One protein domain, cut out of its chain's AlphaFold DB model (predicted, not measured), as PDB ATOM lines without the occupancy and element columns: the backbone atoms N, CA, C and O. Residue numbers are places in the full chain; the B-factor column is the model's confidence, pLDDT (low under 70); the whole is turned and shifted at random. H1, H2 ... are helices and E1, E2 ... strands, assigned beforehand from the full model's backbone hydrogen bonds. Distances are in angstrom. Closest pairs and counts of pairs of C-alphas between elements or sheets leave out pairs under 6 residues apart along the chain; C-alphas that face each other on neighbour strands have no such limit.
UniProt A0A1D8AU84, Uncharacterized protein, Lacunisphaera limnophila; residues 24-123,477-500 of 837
ATOM      1  N   VAL A  24    -135.758-141.169-144.709       92.75
ATOM      2  CA  VAL A  24    -136.626-140.968-145.880       92.75
ATOM      3  C   VAL A  24    -137.918-140.246-145.493       92.75
ATOM      4  O   VAL A  24    -138.322-139.323-146.194       92.75
ATOM      5  N   ALA A  25    -138.542-140.604-144.367       91.50
ATOM      6  CA  ALA A  25    -139.742-139.926-143.878       91.50
ATOM      7  C   ALA A  25    -139.468-138.453-143.529       91.50
ATOM      8  O   ALA A  25    -140.231-137.575-143.927       91.50
ATOM      9  N   VAL A  26    -138.354-138.166-142.849       93.50
ATOM     10  CA  VAL A  26    -137.934-136.791-142.536       93.50
ATOM     11  C   VAL A  26    -137.649-136.000-143.816       93.50
ATOM     12  O   VAL A  26    -138.140-134.884-143.955       93.50
ATOM     13  N   LEU A  27    -136.937-136.582-144.787       93.25
ATOM     14  CA  LEU A  27    -136.688-135.948-146.086       93.25
ATOM     15  C   LEU A  27    -137.986-135.685-146.861       93.25
ATOM     16  O   LEU A  27    -138.134-134.611-147.435       93.25
ATOM     17  N   ALA A  28    -138.943-136.618-146.844       93.06
ATOM     18  CA  ALA A  28    -140.244-136.442-147.484       93.06
ATOM     19  C   ALA A  28    -141.060-135.314-146.828       93.06
ATOM     20  O   ALA A  28    -141.652-134.497-147.534       93.06
ATOM     21  N   ILE A  29    -141.045-135.220-145.493       94.00
ATOM     22  CA  ILE A  29    -141.699-134.131-144.750       94.00
ATOM     23  C   ILE A  29    -141.032-132.787-145.063       94.00
ATOM     24  O   ILE A  29    -141.738-131.810-145.317       94.00
ATOM     25  N   ILE A  30    -139.696-132.727-145.090       94.44
ATOM     26  CA  ILE A  30    -138.945-131.508-145.430       94.44
ATOM     27  C   ILE A  30    -139.252-131.078-146.868       94.44
ATOM     28  O   ILE A  30    -139.580-129.915-147.091       94.44
ATOM     29  N   LEU A  31    -139.207-132.001-147.832       94.31
ATOM     30  CA  LEU A  31    -139.480-131.711-149.240       94.31
ATOM     31  C   LEU A  31    -140.927-131.250-149.448       94.31
ATOM     32  O   LEU A  31    -141.158-130.235-150.102       94.31
ATOM     33  N   GLY A  32    -141.899-131.949-148.855       94.56
ATOM     34  CA  GLY A  32    -143.308-131.563-148.918       94.56
ATOM     35  C   GLY A  32    -143.564-130.191-148.287       94.56
ATOM     36  O   GLY A  32    -144.263-129.361-148.869       94.56
ATOM     37  N   SER A  33    -142.937-129.915-147.140       92.31
ATOM     38  CA  SER A  33    -143.025-128.614-146.465       92.31
ATOM     39  C   SER A  33    -142.379-127.501-147.292       92.31
ATOM     40  O   SER A  33    -142.958-126.426-147.422       92.31
ATOM     41  N   TYR A  34    -141.220-127.760-147.900       93.88
ATOM     42  CA  TYR A  34    -140.527-126.805-148.764       93.88
ATOM     43  C   TYR A  34    -141.359-126.462-150.003       93.88
ATOM     44  O   TYR A  34    -141.587-125.286-150.275       93.88
ATOM     45  N   ILE A  35    -141.914-127.464-150.693       95.06
ATOM     46  CA  ILE A  35    -142.809-127.249-151.841       95.06
ATOM     47  C   ILE A  35    -144.048-126.440-151.422       95.06
ATOM     48  O   ILE A  35    -144.449-125.514-152.129       95.06
ATOM     49  N   ALA A  36    -144.636-126.728-150.255       92.06
ATOM     50  CA  ALA A  36    -145.773-125.967-149.739       92.06
ATOM     51  C   ALA A  36    -145.417-124.497-149.441       92.06
ATOM     52  O   ALA A  36    -146.207-123.601-149.749       92.06
ATOM     53  N   VAL A  37    -144.234-124.235-148.875       94.38
ATOM     54  CA  VAL A  37    -143.728-122.874-148.632       94.38
ATOM     55  C   VAL A  37    -143.471-122.148-149.951       94.38
ATOM     56  O   VAL A  37    -143.941-121.023-150.107       94.38
ATOM     57  N   CYS A  38    -142.818-122.788-150.925       91.31
ATOM     58  CA  CYS A  38    -142.601-122.221-152.257       91.31
ATOM     59  C   CYS A  38    -143.925-121.869-152.951       91.31
ATOM     60  O   CYS A  38    -144.062-120.769-153.482       91.31
ATOM     61  N   ASN A  39    -144.933-122.745-152.878       86.25
ATOM     62  CA  ASN A  39    -146.258-122.477-153.441       86.25
ATOM     63  C   ASN A  39    -146.952-121.292-152.754       86.25
ATOM     64  O   ASN A  39    -147.512-120.434-153.435       86.25
ATOM     65  N   ARG A  40    -146.890-121.195-151.418       86.69
ATOM     66  CA  ARG A  40    -147.449-120.047-150.678       86.69
ATOM     67  C   ARG A  40    -146.715-118.745-150.996       86.69
ATOM     68  O   ARG A  40    -147.368-117.717-151.158       86.69
ATOM     69  N   ALA A  41    -145.388-118.787-151.102       86.44
ATOM     70  CA  ALA A  41    -144.571-117.633-151.467       86.44
ATOM     71  C   ALA A  41    -144.899-117.146-152.886       86.44
ATOM     72  O   ALA A  41    -145.108-115.953-153.089       86.44
ATOM     73  N   MET A  42    -145.050-118.069-153.842       83.81
ATOM     74  CA  MET A  42    -145.483-117.753-155.205       83.81
ATOM     75  C   MET A  42    -146.893-117.147-155.229       83.81
ATOM     76  O   MET A  42    -147.103-116.121-155.866       83.81
ATOM     77  N   GLN A  43    -147.850-117.713-154.484       80.75
ATOM     78  CA  GLN A  43    -149.205-117.152-154.370       80.75
ATOM     79  C   GLN A  43    -149.212-115.749-153.748       80.75
ATOM     80  O   GLN A  43    -149.978-114.887-154.173       80.75
ATOM     81  N   LEU A  44    -148.377-115.501-152.734       83.25
ATOM     82  CA  LEU A  44    -148.263-114.183-152.114       83.25
ATOM     83  C   LEU A  44    -147.630-113.166-153.071       83.25
ATOM     84  O   LEU A  44    -148.158-112.066-153.202       83.25
ATOM     85  N   SER A  45    -146.568-113.562-153.778       83.44
ATOM     86  CA  SER A  45    -145.920-112.749-154.812       83.44
ATOM     87  C   SER A  45    -146.904-112.373-155.926       83.44
ATOM     88  O   SER A  45    -147.069-111.194-156.236       83.44
ATOM     89  N   ASN A  46    -147.659-113.351-156.440       78.25
ATOM     90  CA  ASN A  46    -148.683-113.121-157.460       78.25
ATOM     91  C   ASN A  46    -149.778-112.165-156.970       78.25
ATOM     92  O   ASN A  46    -150.169-111.269-157.712       78.25
ATOM     93  N   ARG A  47    -150.249-112.299-155.723       79.12
ATOM     94  CA  ARG A  47    -151.235-111.368-155.146       79.12
ATOM     95  C   ARG A  47    -150.690-109.949-154.994       79.12
ATOM     96  O   ARG A  47    -151.419-109.008-155.288       79.12
ATOM     97  N   SER A  48    -149.435-109.790-154.571       83.56
ATOM     98  CA  SER A  48    -148.796-108.469-154.484       83.56
ATOM     99  C   SER A  48    -148.714-107.822-155.865       83.56
ATOM    100  O   SER A  48    -149.189-106.707-156.049       83.56
ATOM    101  N   PHE A  49    -148.223-108.568-156.858       82.06
ATOM    102  CA  PHE A  49    -148.143-108.100-158.240       82.06
ATOM    103  C   PHE A  49    -149.519-107.717-158.808       82.06
ATOM    104  O   PHE A  49    -149.658-106.663-159.421       82.06
ATOM    105  N   GLN A  50    -150.553-108.537-158.581       80.50
ATOM    106  CA  GLN A  50    -151.921-108.223-159.003       80.50
ATOM    107  C   GLN A  50    -152.454-106.955-158.337       80.50
ATOM    108  O   GLN A  50    -153.103-106.155-159.005       80.50
ATOM    109  N   SER A  51    -152.214-106.786-157.034       83.75
ATOM    110  CA  SER A  51    -152.639-105.604-156.283       83.75
ATOM    111  C   SER A  51    -152.010-104.348-156.877       83.75
ATOM    112  O   SER A  51    -152.734-103.429-157.255       83.75
ATOM    113  N   ASP A  52    -150.691-104.356-157.075       87.44
ATOM    114  CA  ASP A  52    -149.953-103.220-157.630       87.44
ATOM    115  C   ASP A  52    -150.369-102.916-159.075       87.44
ATOM    116  O   ASP A  52    -150.618-101.760-159.416       87.44
ATOM    117  N   LEU A  53    -150.521-103.948-159.913       89.31
ATOM    118  CA  LEU A  53    -150.977-103.791-161.294       89.31
ATOM    119  C   LEU A  53    -152.412-103.257-161.356       89.31
ATOM    120  O   LEU A  53    -152.684-102.307-162.083       89.31
ATOM    121  N   SER A  54    -153.338-103.844-160.594       90.31
ATOM    122  CA  SER A  54    -154.735-103.392-160.564       90.31
ATOM    123  C   SER A  54    -154.848-101.958-160.055       90.31
ATOM    124  O   SER A  54    -155.608-101.176-160.618       90.31
ATOM    125  N   ARG A  55    -154.032-101.572-159.072       91.69
ATOM    126  CA  ARG A  55    -153.927-100.184-158.643       91.69
ATOM    127  C   ARG A  55    -153.476 -99.303-159.802       91.69
ATOM    128  O   ARG A  55    -154.283 -98.504-160.249       91.69
ATOM    129  N   GLN A  56    -152.290 -99.519-160.372       92.00
ATOM    130  CA  GLN A  56    -151.767 -98.709-161.488       92.00
ATOM    131  C   GLN A  56    -152.751 -98.585-162.665       92.00
ATOM    132  O   GLN A  56    -152.873 -97.525-163.274       92.00
ATOM    133  N   LEU A  57    -153.491 -99.652-162.976       92.50
ATOM    134  CA  LEU A  57    -154.527 -99.630-164.009       92.50
ATOM    135  C   LEU A  57    -155.742 -98.779-163.620       92.50
ATOM    136  O   LEU A  57    -156.271 -98.061-164.466       92.50
ATOM    137  N   ALA A  58    -156.187 -98.834-162.364       93.81
ATOM    138  CA  ALA A  58    -157.255 -97.966-161.876       93.81
ATOM    139  C   ALA A  58    -156.799 -96.500-161.855       93.81
ATOM    140  O   ALA A  58    -157.567 -95.621-162.238       93.81
ATOM    141  N   GLU A  59    -155.540 -96.246-161.483       93.44
ATOM    142  CA  GLU A  59    -154.929 -94.915-161.515       93.44
ATOM    143  C   GLU A  59    -154.894 -94.370-162.953       93.44
ATOM    144  O   GLU A  59    -155.422 -93.293-163.222       93.44
ATOM    145  N   SER A  60    -154.420 -95.175-163.909       90.94
ATOM    146  CA  SER A  60    -154.480 -94.857-165.343       90.94
ATOM    147  C   SER A  60    -155.910 -94.639-165.846       90.94
ATOM    148  O   SER A  60    -156.117 -93.865-166.780       90.94
ATOM    149  N   GLY A  61    -156.896 -95.320-165.263       91.94
ATOM    150  CA  GLY A  61    -158.304 -95.118-165.578       91.94
ATOM    151  C   GLY A  61    -158.825 -93.751-165.134       91.94
ATOM    152  O   GLY A  61    -159.550 -93.101-165.885       91.94
ATOM    153  N   ILE A  62    -158.431 -93.290-163.941       93.38
ATOM    154  CA  ILE A  62    -158.747 -91.934-163.469       93.38
ATOM    155  C   ILE A  62    -158.103 -90.883-164.380       93.38
ATOM    156  O   ILE A  62    -158.781 -89.924-164.736       93.38
ATOM    157  N   GLU A  63    -156.852 -91.083-164.802       90.62
ATOM    158  CA  GLU A  63    -156.166 -90.181-165.743       90.62
ATOM    159  C   GLU A  63    -156.912 -90.068-167.079       90.62
ATOM    160  O   GLU A  63    -157.134 -88.970-167.589       90.62
ATOM    161  N   GLU A  64    -157.371 -91.192-167.630       88.31
ATOM    162  CA  GLU A  64    -158.140 -91.195-168.874       88.31
ATOM    163  C   GLU A  64    -159.515 -90.531-168.712       88.31
ATOM    164  O   GLU A  64    -159.934 -89.738-169.558       88.31
ATOM    165  N   ALA A  65    -160.206 -90.799-167.603       90.12
ATOM    166  CA  ALA A  65    -161.475 -90.149-167.297       90.12
ATOM    167  C   ALA A  65    -161.298 -88.630-167.111       90.12
ATOM    168  O   ALA A  65    -162.108 -87.847-167.606       90.12
ATOM    169  N   LEU A  66    -160.211 -88.206-166.456       88.31
ATOM    170  CA  LEU A  66    -159.854 -86.802-166.285       88.31
ATOM    171  C   LEU A  66    -159.477 -86.149-167.622       88.31
ATOM    172  O   LEU A  66    -159.863 -85.006-167.859       88.31
ATOM    173  N   ARG A  67    -158.771 -86.856-168.515       83.50
ATOM    174  CA  ARG A  67    -158.472 -86.398-169.883       83.50
ATOM    175  C   ARG A  67    -159.757 -86.144-170.667       83.50
ATOM    176  O   ARG A  67    -159.910 -85.054-171.217       83.50
ATOM    177  N   ALA A  68    -160.650 -87.134-170.724       77.81
ATOM    178  CA  ALA A  68    -161.924 -87.033-171.435       77.81
ATOM    179  C   ALA A  68    -162.772 -85.879-170.879       77.81
ATOM    180  O   ALA A  68    -163.277 -85.057-171.642       77.81
ATOM    181  N   PHE A  69    -162.821 -85.748-169.550       81.06
ATOM    182  CA  PHE A  69    -163.510 -84.657-168.865       81.06
ATOM    183  C   PHE A  69    -162.919 -83.279-169.195       81.06
ATOM    184  O   PHE A  69    -163.655 -82.371-169.572       81.06
ATOM    185  N   ASN A  70    -161.592 -83.127-169.126       74.56
ATOM    186  CA  ASN A  70    -160.898 -81.870-169.417       74.56
ATOM    187  C   ASN A  70    -161.050 -81.402-170.859       74.56
ATOM    188  O   ASN A  70    -161.254 -80.220-171.116       74.56
ATOM    189  N   LYS A  71    -160.940 -82.331-171.810       65.50
ATOM    190  CA  LYS A  71    -161.120 -82.014-173.230       65.50
ATOM    191  C   LYS A  71    -162.591 -81.881-173.612       65.50
ATOM    192  O   LYS A  71    -162.884 -81.398-174.702       65.50
ATOM    193  N   ASN A  72    -163.492 -82.334-172.739       65.50
ATOM    194  CA  ASN A  72    -164.863 -82.676-173.083       65.50
ATOM    195  C   ASN A  72    -164.930 -83.496-174.387       65.50
ATOM    196  O   ASN A  72    -165.706 -83.224-175.301       65.50
ATOM    197  N   ASP A  73    -164.061 -84.492-174.487       68.38
ATOM    198  CA  ASP A  73    -163.984 -85.360-175.650       68.38
ATOM    199  C   ASP A  73    -164.333 -86.779-175.224       68.38
ATOM    200  O   ASP A  73    -163.517 -87.501-174.648       68.38
ATOM    201  N   TRP A  74    -165.591 -87.123-175.485       77.81
ATOM    202  CA  TRP A  74    -166.194 -88.427-175.215       77.81
ATOM    203  C   TRP A  74    -166.364 -89.233-176.506       77.81
ATOM    204  O   TRP A  74    -167.177 -90.150-176.549       77.81
ATOM    205  N   GLY A  75    -165.678 -88.844-177.585       69.00
ATOM    206  CA  GLY A  75    -165.625 -89.640-178.803       69.00
ATOM    207  C   GLY A  75    -164.699 -90.844-178.649       69.00
ATOM    208  O   GLY A  75    -163.834 -90.875-177.768       69.00
ATOM    209  N   ASP A  76    -164.866 -91.819-179.540       65.81
ATOM    210  CA  ASP A  76    -163.978 -92.974-179.611       65.81
ATOM    211  C   ASP A  76    -162.566 -92.496-179.964       65.81
ATOM    212  O   ASP A  76    -162.327 -91.847-180.989       65.81
ATOM    213  N   TRP A  77    -161.607 -92.821-179.106       59.06
ATOM    214  CA  TRP A  77    -160.200 -92.509-179.313       59.06
ATOM    215  C   TRP A  77    -159.378 -93.786-179.171       59.06
ATOM    216  O   TRP A  77    -159.537 -94.554-178.218       59.06
ATOM    217  N   ALA A  78    -158.472 -93.999-180.125       59.25
ATOM    218  CA  ALA A  78    -157.524 -95.098-180.100       59.25
ATOM    219  C   ALA A  78    -156.162 -94.597-179.600       59.25
ATOM    220  O   ALA A  78    -155.449 -93.895-180.318       59.25
ATOM    221  N   SER A  79    -155.749 -95.007-178.399       52.00
ATOM    222  CA  SER A  79    -154.349 -94.882-177.958       52.00
ATOM    223  C   SER A  79    -153.711 -96.250-177.815       52.00
ATOM    224  O   SER A  79    -154.231 -97.117-177.114       52.00
ATOM    225  N   GLY A  80    -152.554 -96.441-178.452       55.72
ATOM    226  CA  GLY A  80    -151.757 -97.659-178.287       55.72
ATOM    227  C   GLY A  80    -152.473 -98.947-178.717       55.72
ATOM    228  O   GLY A  80    -152.207 -99.998-178.140       55.72
ATOM    229  N   GLY A  81    -153.391 -98.865-179.691       57.12
ATOM    230  CA  GLY A  81    -154.125-100.018-180.233       57.12
ATOM    231  C   GLY A  81    -155.320-100.494-179.397       57.12
ATOM    232  O   GLY A  81    -155.797-101.602-179.619       57.12
ATOM    233  N   MET A  82    -155.792 -99.692-178.438       68.25
ATOM    234  CA  MET A  82    -156.997 -99.964-177.645       68.25
ATOM    235  C   MET A  82    -158.042 -98.880-177.930       68.25
ATOM    236  O   MET A  82    -157.697 -97.699-177.882       68.25
ATOM    237  N   ASN A  83    -159.286 -99.282-178.203       69.56
ATOM    238  CA  ASN A  83    -160.422 -98.366-178.329       69.56
ATOM    239  C   ASN A  83    -161.076 -98.151-176.962       69.56
ATOM    240  O   ASN A  83    -161.203 -99.091-176.172       69.56
ATOM    241  N   ILE A  84    -161.467 -96.909-176.697       79.94
ATOM    242  CA  ILE A  84    -162.222 -96.513-175.512       79.94
ATOM    243  C   ILE A  84    -163.535 -95.922-176.006       79.94
ATOM    244  O   ILE A  84    -163.550 -94.794-176.493       79.94
ATOM    245  N   ASP A  85    -164.610 -96.689-175.851       83.62
ATOM    246  CA  ASP A  85    -165.934 -96.303-176.332       83.62
ATOM    247  C   ASP A  85    -166.747 -95.755-175.149       83.62
ATOM    248  O   ASP A  85    -167.094 -96.484-174.207       83.62
ATOM    249  N   TRP A  86    -167.020 -94.450-175.160       85.06
ATOM    250  CA  TRP A  86    -167.794 -93.794-174.106       85.06
ATOM    251  C   TRP A  86    -169.296 -93.882-174.389       85.06
ATOM    252  O   TRP A  86    -169.788 -93.542-175.460       85.06
ATOM    253  N   THR A  87    -170.061 -94.276-173.376       86.75
ATOM    254  CA  THR A  87    -171.527 -94.227-173.368       86.75
ATOM    255  C   THR A  87    -171.996 -93.069-172.493       86.75
ATOM    256  O   THR A  87    -171.586 -92.965-171.335       86.75
ATOM    257  N   LEU A  88    -172.864 -92.207-173.030       81.00
ATOM    258  CA  LEU A  88    -173.381 -91.023-172.337       81.00
ATOM    259  C   LEU A  88    -174.846 -91.205-171.917       81.00
ATOM    260  O   LEU A  88    -175.739 -91.334-172.752       81.00
ATOM    261  N   ASP A  89    -175.105 -91.124-170.615       76.12
ATOM    262  CA  ASP A  89    -176.429 -90.937-170.025       76.12
ATOM    263  C   ASP A  89    -176.676 -89.437-169.819       76.12
ATOM    264  O   ASP A  89    -176.266 -88.818-168.831       76.12
ATOM    265  N   THR A  90    -177.365 -88.835-170.784       68.56
ATOM    266  CA  THR A  90    -177.674 -87.399-170.796       68.56
ATOM    267  C   THR A  90    -178.750 -86.997-169.788       68.56
ATOM    268  O   THR A  90    -178.870 -85.806-169.485       68.56
ATOM    269  N   THR A  91    -179.510 -87.962-169.255       65.44
ATOM    270  CA  THR A  91    -180.569 -87.722-168.266       65.44
ATOM    271  C   THR A  91    -179.964 -87.574-166.877       65.44
ATOM    272  O   THR A  91    -180.256 -86.605-166.182       65.44
ATOM    273  N   ASN A  92    -179.067 -88.488-166.502       71.56
ATOM    274  CA  ASN A  92    -178.402 -88.475-165.195       71.56
ATOM    275  C   ASN A  92    -177.030 -87.781-165.212       71.56
ATOM    276  O   ASN A  92    -176.358 -87.717-164.182       71.56
ATOM    277  N   LYS A  93    -176.619 -87.243-166.368       77.69
ATOM    278  CA  LYS A  93    -175.330 -86.565-166.574       77.69
ATOM    279  C   LYS A  93    -174.148 -87.467-166.241       77.69
ATOM    280  O   LYS A  93    -173.234 -87.065-165.525       77.69
ATOM    281  N   ARG A  94    -174.157 -88.694-166.765       86.06
ATOM    282  CA  ARG A  94    -173.116 -89.697-166.508       86.06
ATOM    283  C   ARG A  94    -172.464 -90.178-167.800       86.06
ATOM    284  O   ARG A  94    -173.166 -90.482-168.754       86.06
ATOM    285  N   ALA A  95    -171.141 -90.281-167.811       88.12
ATOM    286  CA  ALA A  95    -170.378 -90.920-168.879       88.12
ATOM    287  C   ALA A  95    -169.738 -92.209-168.353       88.12
ATOM    288  O   ALA A  95    -169.243 -92.241-167.227       88.12
ATOM    289  N   THR A  96    -169.744 -93.281-169.137       93.31
ATOM    290  CA  THR A  96    -169.163 -94.576-168.752       93.31
ATOM    291  C   THR A  96    -168.374 -95.191-169.892       93.31
ATOM    292  O   THR A  96    -168.795 -95.078-171.035       93.31
ATOM    293  N   ALA A  97    -167.287 -95.894-169.587       92.75
ATOM    294  CA  ALA A  97    -166.501 -96.629-170.579       92.75
ATOM    295  C   ALA A  97    -165.924 -97.915-169.977       92.75
ATOM    296  O   ALA A  97    -165.791 -98.037-168.758       92.75
ATOM    297  N   THR A  98    -165.566 -98.877-170.829       91.94
ATOM    298  CA  THR A  98    -164.840-100.090-170.423       91.94
ATOM    299  C   THR A  98    -163.642-100.305-171.335       91.94
ATOM    300  O   THR A  98    -163.789-100.491-172.535       91.94
ATOM    301  N   ILE A  99    -162.451-100.329-170.747       89.19
ATOM    302  CA  ILE A  99    -161.186-100.612-171.417       89.19
ATOM    303  C   ILE A  99    -160.842-102.076-171.171       89.19
ATOM    304  O   ILE A  99    -160.712-102.500-170.023       89.19
ATOM    305  N   THR A 100    -160.660-102.852-172.236       88.06
ATOM    306  CA  THR A 100    -160.209-104.247-172.138       88.06
ATOM    307  C   THR A 100    -158.815-104.380-172.725       88.06
ATOM    308  O   THR A 100    -158.583-104.041-173.884       88.06
ATOM    309  N   TYR A 101    -157.876-104.881-171.925       85.38
ATOM    310  CA  TYR A 101    -156.504-105.082-172.371       85.38
ATOM    311  C   TYR A 101    -156.354-106.435-173.083       85.38
ATOM    312  O   TYR A 101    -156.931-107.428-172.630       85.38
ATOM    313  N   PRO A 102    -155.541-106.516-174.155       82.31
ATOM    314  CA  PRO A 102    -155.235-107.786-174.804       82.31
ATOM    315  C   PRO A 102    -154.634-108.797-173.822       82.31
ATOM    316  O   PRO A 102    -153.769-108.452-173.015       82.31
ATOM    317  N   THR A 103    -155.030-110.064-173.950       78.56
ATOM    318  CA  THR A 103    -154.556-111.184-173.107       78.56
ATOM    319  C   THR A 103    -153.047-111.424-173.196       78.56
ATOM    320  O   THR A 103    -152.471-112.101-172.354       78.56
ATOM    321  N   THR A 104    -152.389-110.881-174.220       75.56
ATOM    322  CA  THR A 104    -150.941-110.982-174.435       75.56
ATOM    323  C   THR A 104    -150.152-109.860-173.764       75.56
ATOM    324  O   THR A 104    -148.937-109.979-173.633       75.56
ATOM    325  N   LYS A 105    -150.810-108.782-173.309       80.31
ATOM    326  CA  LYS A 105    -150.139-107.568-172.816       80.31
ATOM    327  C   LYS A 105    -149.365-107.791-171.516       80.31
ATOM    328  O   LYS A 105    -148.332-107.163-171.309       80.31
ATOM    329  N   PHE A 106    -149.855-108.684-170.658       79.94
ATOM    330  CA  PHE A 106    -149.296-108.939-169.325       79.94
ATOM    331  C   PHE A 106    -148.776-110.381-169.153       79.94
ATOM    332  O   PHE A 106    -148.517-110.808-168.031       79.94
ATOM    333  N   GLY A 107    -148.604-111.129-170.252       73.19
ATOM    334  CA  GLY A 107    -148.144-112.527-170.246       73.19
ATOM    335  C   GLY A 107    -149.272-113.568-170.335       73.19
ATOM    336  O   GLY A 107    -150.454-113.238-170.276       73.19
ATOM    337  N   GLN A 108    -148.912-114.846-170.523       67.25
ATOM    338  CA  GLN A 108    -149.878-115.904-170.853       67.25
ATOM    339  C   GLN A 108    -150.907-116.138-169.734       67.25
ATOM    340  O   GLN A 108    -150.574-116.609-168.649       67.25
ATOM    341  N   GLY A 109    -152.174-115.839-170.034       71.81
ATOM    342  CA  GLY A 109    -153.323-116.096-169.161       71.81
ATOM    343  C   GLY A 109    -153.747-114.921-168.278       71.81
ATOM    344  O   GLY A 109    -154.736-115.057-167.561       71.81
ATOM    345  N   VAL A 110    -153.051-113.779-168.330       79.12
ATOM    346  CA  VAL A 110    -153.444-112.578-167.578       79.12
ATOM    347  C   VAL A 110    -154.398-111.728-168.407       79.12
ATOM    348  O   VAL A 110    -154.085-111.331-169.528       79.12
ATOM    349  N   THR A 111    -155.563-111.419-167.847       86.44
ATOM    350  CA  THR A 111    -156.525-110.484-168.442       86.44
ATOM    351  C   THR A 111    -156.734-109.308-167.513       86.44
ATOM    352  O   THR A 111    -156.734-109.467-166.294       86.44
ATOM    353  N   ALA A 112    -156.907-108.122-168.087       89.50
ATOM    354  CA  ALA A 112    -157.203-106.930-167.318       89.50
ATOM    355  C   ALA A 112    -158.302-106.114-167.995       89.50
ATOM    356  O   ALA A 112    -158.332-105.979-169.221       89.50
ATOM    357  N   THR A 113    -159.171-105.540-167.175       91.56
ATOM    358  CA  THR A 113    -160.251-104.655-167.604       91.56
ATOM    359  C   THR A 113    -160.295-103.455-166.674       91.56
ATOM    360  O   THR A 113    -160.173-103.619-165.460       91.56
ATOM    361  N   VAL A 114    -160.489-102.261-167.227       94.06
ATOM    362  CA  VAL A 114    -160.716-101.027-166.472       94.06
ATOM    363  C   VAL A 114    -162.084-100.473-166.842       94.06
ATOM    364  O   VAL A 114    -162.337-100.166-168.000       94.06
ATOM    365  N   LYS A 115    -162.978-100.349-165.865       95.44
ATOM    366  CA  LYS A 115    -164.287 -99.708-166.020       95.44
ATOM    367  C   LYS A 115    -164.202 -98.277-165.520       95.44
ATOM    368  O   LYS A 115    -163.614 -98.039-164.468       95.44
ATOM    369  N   LEU A 116    -164.812 -97.348-166.239       95.38
ATOM    370  CA  LEU A 116    -164.795 -95.918-165.949       95.38
ATOM    371  C   LEU A 116    -166.218 -95.393-165.786       95.38
ATOM    372  O   LEU A 116    -167.127 -95.801-166.514       95.38
ATOM    373  N   ARG A 117    -166.398 -94.461-164.852       94.06
ATOM    374  CA  ARG A 117    -167.641 -93.711-164.661       94.06
ATOM    375  C   ARG A 117    -167.321 -92.273-164.277       94.06
ATOM    376  O   ARG A 117    -166.596 -92.042-163.318       94.06
ATOM    377  N   VAL A 118    -167.905 -91.322-164.988       90.88
ATOM    378  CA  VAL A 118    -167.839 -89.893-164.687       90.88
ATOM    379  C   VAL A 118    -169.248 -89.399-164.410       90.88
ATOM    380  O   VAL A 118    -170.081 -89.365-165.312       90.88
ATOM    381  N   ASP A 119    -169.526 -89.041-163.162       88.25
ATOM    382  CA  ASP A 119    -170.771 -88.374-162.786       88.25
ATOM    383  C   ASP A 119    -170.618 -86.856-162.965       88.25
ATOM    384  O   ASP A 119    -169.554 -86.291-162.708       88.25
ATOM    385  N   ASN A 120    -171.698 -86.202-163.390       80.94
ATOM    386  CA  ASN A 120    -171.739 -84.799-163.800       80.94
ATOM    387  C   ASN A 120    -170.711 -84.432-164.883       80.94
ATOM    388  O   ASN A 120    -170.050 -83.395-164.808       80.94
ATOM    389  N   TYR A 121    -170.567 -85.300-165.889       76.19
ATOM    390  CA  TYR A 121    -169.527 -85.177-166.914       76.19
ATOM    391  C   TYR A 121    -169.606 -83.870-167.723       76.19
ATOM    392  O   TYR A 121    -168.599 -83.431-168.268       76.19
ATOM    393  N   ASP A 122    -170.790 -83.248-167.796       64.50
ATOM    394  CA  ASP A 122    -171.045 -82.052-168.596       64.50
ATOM    395  C   ASP A 122    -171.091 -80.743-167.783       64.50
ATOM    396  O   ASP A 122    -171.500 -79.704-168.309       64.50
ATOM    397  N   VAL A 123    -170.678 -80.775-166.506       61.03
ATOM    398  CA  VAL A 123    -170.873 -79.667-165.552       61.03
ATOM    399  C   VAL A 123    -170.323 -78.326-166.034       61.03
ATOM    400  O   VAL A 123    -170.915 -77.297-165.731       61.03
ATOM    401  N   TYR A 477    -164.860 -92.271-161.175       94.75
ATOM    402  CA  TYR A 477    -164.647 -93.603-160.644       94.75
ATOM    403  C   TYR A 477    -163.908 -94.428-161.687       94.75
ATOM    404  O   TYR A 477    -164.253 -94.406-162.871       94.75
ATOM    405  N   ALA A 478    -162.917 -95.183-161.232       96.50
ATOM    406  CA  ALA A 478    -162.211 -96.152-162.050       96.50
ATOM    407  C   ALA A 478    -162.127 -97.469-161.297       96.50
ATOM    408  O   ALA A 478    -161.824 -97.499-160.107       96.50
ATOM    409  N   GLU A 479    -162.388 -98.566-161.988       96.50
ATOM    410  CA  GLU A 479    -162.308 -99.898-161.424       96.50
ATOM    411  C   GLU A 479    -161.452-100.783-162.307       96.50
ATOM    412  O   GLU A 479    -161.848-101.108-163.422       96.50
ATOM    413  N   ALA A 480    -160.316-101.223-161.785       95.25
ATOM    414  CA  ALA A 480    -159.482-102.203-162.451       95.25
ATOM    415  C   ALA A 480    -159.763-103.596-161.902       95.25
ATOM    416  O   ALA A 480    -159.759-103.819-160.690       95.25
ATOM    417  N   THR A 481    -159.957-104.546-162.809       93.19
ATOM    418  CA  THR A 481    -160.041-105.975-162.517       93.19
ATOM    419  C   THR A 481    -158.926-106.692-163.266       93.19
ATOM    420  O   THR A 481    -158.826-106.560-164.483       93.19
ATOM    421  N   VAL A 482    -158.099-107.450-162.549       90.69
ATOM    422  CA  VAL A 482    -157.011-108.262-163.111       90.69
ATOM    423  C   VAL A 482    -157.266-109.721-162.756       90.69
ATOM    424  O   VAL A 482    -157.362-110.045-161.574       90.69
ATOM    425  N   ASN A 483    -157.348-110.594-163.762       86.94
ATOM    426  CA  ASN A 483    -157.459-112.042-163.581       86.94
ATOM    427  C   ASN A 483    -156.185-112.737-164.069       86.94
ATOM    428  O   ASN A 483    -155.718-112.437-165.168       86.94
ATOM    429  N   LEU A 484    -155.657-113.694-163.304       75.38
ATOM    430  CA  LEU A 484    -154.570-114.573-163.753       75.38
ATOM    431  C   LEU A 484    -155.104-115.883-164.356       75.38
ATOM    432  O   LEU A 484    -156.257-116.266-164.152       75.38
ATOM    433  N   GLY A 485    -154.221-116.629-165.028       67.00
ATOM    434  CA  GLY A 485    -154.532-117.946-165.598       67.00
ATOM    435  C   GLY A 485    -154.936-119.009-164.563       67.00
ATOM    436  O   GLY A 485    -155.556-120.006-164.926       67.00
ATOM    437  N   ASP A 486    -154.649-118.783-163.277       69.88
ATOM    438  CA  ASP A 486    -155.076-119.627-162.151       69.88
ATOM    439  C   ASP A 486    -156.484-119.286-161.612       69.88
ATOM    440  O   ASP A 486    -156.925-119.882-160.629       69.88
ATOM    441  N   ARG A 487    -157.203-118.366-162.278       70.06
ATOM    442  CA  ARG A 487    -158.551-117.870-161.935       70.06
ATOM    443  C   ARG A 487    -158.630-117.007-160.672       70.06
ATOM    444  O   ARG A 487    -159.730-116.756-160.185       70.06
ATOM    445  N   THR A 488    -157.504-116.535-160.138       78.19
ATOM    446  CA  THR A 488    -157.517-115.502-159.091       78.19
ATOM    447  C   THR A 488    -157.806-114.121-159.685       78.19
ATOM    448  O   THR A 488    -157.378-113.822-160.800       78.19
ATOM    449  N   THR A 489    -158.531-113.285-158.932       85.06
ATOM    450  CA  THR A 489    -158.968-111.946-159.359       85.06
ATOM    451  C   THR A 489    -158.599-110.898-158.313       85.06
ATOM    452  O   THR A 489    -159.005-111.014-157.156       85.06
ATOM    453  N   SER A 490    -157.908-109.838-158.733       87.25
ATOM    454  CA  SER A 490    -157.771-108.597-157.961       87.25
ATOM    455  C   SER A 490    -158.693-107.529-158.531       87.25
ATOM    456  O   SER A 490    -158.805-107.387-159.749       87.25
ATOM    457  N   ARG A 491    -159.359-106.780-157.648       91.38
ATOM    458  CA  ARG A 491    -160.281-105.704-158.019       91.38
ATOM    459  C   ARG A 491    -160.054-104.489-157.131       91.38
ATOM    460  O   ARG A 491    -160.328-104.557-155.933       91.38
ATOM    461  N   ILE A 492    -159.624-103.389-157.737       93.62
ATOM    462  CA  ILE A 492    -159.412-102.093-157.085       93.62
ATOM    463  C   ILE A 492    -160.390-101.099-157.691       93.62
ATOM    464  O   ILE A 492    -160.541-101.052-158.911       93.62
ATOM    465  N   GLN A 493    -161.059-100.320-156.844       95.12
ATOM    466  CA  GLN A 493    -161.936 -99.245-157.286       95.12
ATOM    467  C   GLN A 493    -161.509 -97.942-156.623       95.12
ATOM    468  O   GLN A 493    -161.352 -97.884-155.405       95.12
ATOM    469  N   LEU A 494    -161.326 -96.908-157.430       95.00
ATOM    470  CA  LEU A 494    -160.944 -95.573-157.005       95.00
ATOM    471  C   LEU A 494    -162.117 -94.617-157.202       95.00
ATOM    472  O   LEU A 494    -162.854 -94.723-158.183       95.00
ATOM    473  N   ARG A 495    -162.252 -93.669-156.277       91.94
ATOM    474  CA  ARG A 495    -163.134 -92.501-156.361       91.94
ATOM    475  C   ARG A 495    -162.276 -91.247-156.324       91.94
ATOM    476  O   ARG A 495    -161.439 -91.124-155.433       91.94
ATOM    477  N   ALA A 496    -162.527 -90.307-157.228       91.62
ATOM    478  CA  ALA A 496    -161.798 -89.049-157.311       91.62
ATOM    479  C   ALA A 496    -162.745 -87.862-157.579       91.62
ATOM    480  O   ALA A 496    -163.314 -87.769-158.671       91.62
ATOM    481  N   PRO A 497    -162.958 -86.956-156.606       87.44
ATOM    482  CA  PRO A 497    -163.587 -85.664-156.860       87.44
ATOM    483  C   PRO A 497    -162.705 -84.753-157.709       87.44
ATOM    484  O   PRO A 497    -161.483 -84.684-157.535       87.44
ATOM    485  N   VAL A 498    -163.361 -83.998-158.584       83.25
ATOM    486  CA  VAL A 498    -162.701 -83.121-159.546       83.25
ATOM    487  C   VAL A 498    -163.085 -81.668-159.286       83.25
ATOM    488  O   VAL A 498    -164.247 -81.349-159.036       83.25
ATOM    489  N   THR A 499    -162.112 -80.765-159.359       79.06
ATOM    490  CA  THR A 499    -162.337 -79.312-159.310       79.06
ATOM    491  C   THR A 499    -161.479 -78.624-160.358       79.06
ATOM    492  O   THR A 499    -160.588 -79.249-160.932       79.06
ATOM    493  N   ARG A 500    -161.717 -77.334-160.617       75.50
ATOM    494  CA  ARG A 500    -160.771 -76.546-161.418       75.50
ATOM    495  C   ARG A 500    -159.398 -76.575-160.745       75.50
ATOM    496  O   ARG A 500    -159.306 -76.562-159.514       75.50
TER     497      ARG A 500
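What this domain is: This is residues 24 to 123 and 477 to 500 of the 837 residues of an uncharacterized protein of Lacunisphaera limnophila (UniProt A0A1D8AU84). A twisted sheet of five antiparallel strands, E3 to E7, has one very long helix, H1, packed on one face with its later part, while the first part of H1, residues 24 to 42, sticks out as a free arm. A small two-strand hairpin, E1 and E2, sits near the E4 part of the sheet, and E2 runs on into E3. The printed part has 124 residues, with one named helix followed by seven named strands; the class is mixed, helices and strands. The whole is loose, with a radius of gyration of the C-alphas of 19.9 A, and spans 72 by 28 by 22 A, the arm adding to the length; the body without it spans 45 by 26 by 22 A.

Where its parts are: The large sheet has the order E3, E4, E5, E6, E7. E3 is residues 87 to 89, E4 residues 94 to 101, 23.4 A long, and E5 residues 111 to 119, 26.9 A. E6 is residues 477 to 483, 20.0 A, and E7 residues 489 to 500, 35.5 A, ending at C-alpha 500 at (-160.771, -76.546, -161.418). H1, residues 24 to 71, measures 69.5 A from C-alpha 24 at (-136.626, -140.968, -145.880) to C-alpha 71 at (-161.120, -82.014, -173.230). E1 is residues 77 to 79 and E2 residues 82 to 84.

How they stand to each other: In the sheet E3 and E7 are edge strands. E3, E4 and E5 form a meander, each strand the antiparallel neighbour of the one before. The hairpin E3 and E4 has N 87 and O 96 at 2.8 A, and the hairpin E4 and E5 has N 99 and O 114 at 2.8 A, both within hydrogen-bond range. E5 and E6 are antiparallel at 169 degrees, with N 115 and O 479 at 2.8 A. The hairpin E6 and E7 has N 480 and O 492 at 2.9 A. H1 is on one face of this sheet, two layers, through its residues 47 to 70. It touches E6, where the closest C-alphas, of Ala 58 and Ala 480, are 4.8 A apart. It touches E7, closest at the C-alphas of Gln 50 and Ser 490, 6.0 A, and E5, closest at those of Gly 61 and Val 114, 6.4 A. H1 and E4 are near each other. In H1 every O i to N i+4 pair is within hydrogen-bond range. E2 touches E4, the closest C-alphas, of Ile 84 and Ile 99, being 5.9 A apart. The hairpin E1 and E2 has N 82 and O 79 at 3.3 A. H1 and E2 are apart.

The domain as a whole: The C-alphas of Val 24 and Val 123, the two farthest apart, are 72.9 A from each other. Residues 124 to 476 are cut out, and C-alphas 123 and 477 are 16.0 A apart across the cut. Of the links that are printed whole, E4 to E5 is short and the others are tight. The mean pLDDT of the printed part is 83.5; 19 residues are under 70, among them 75 to 83.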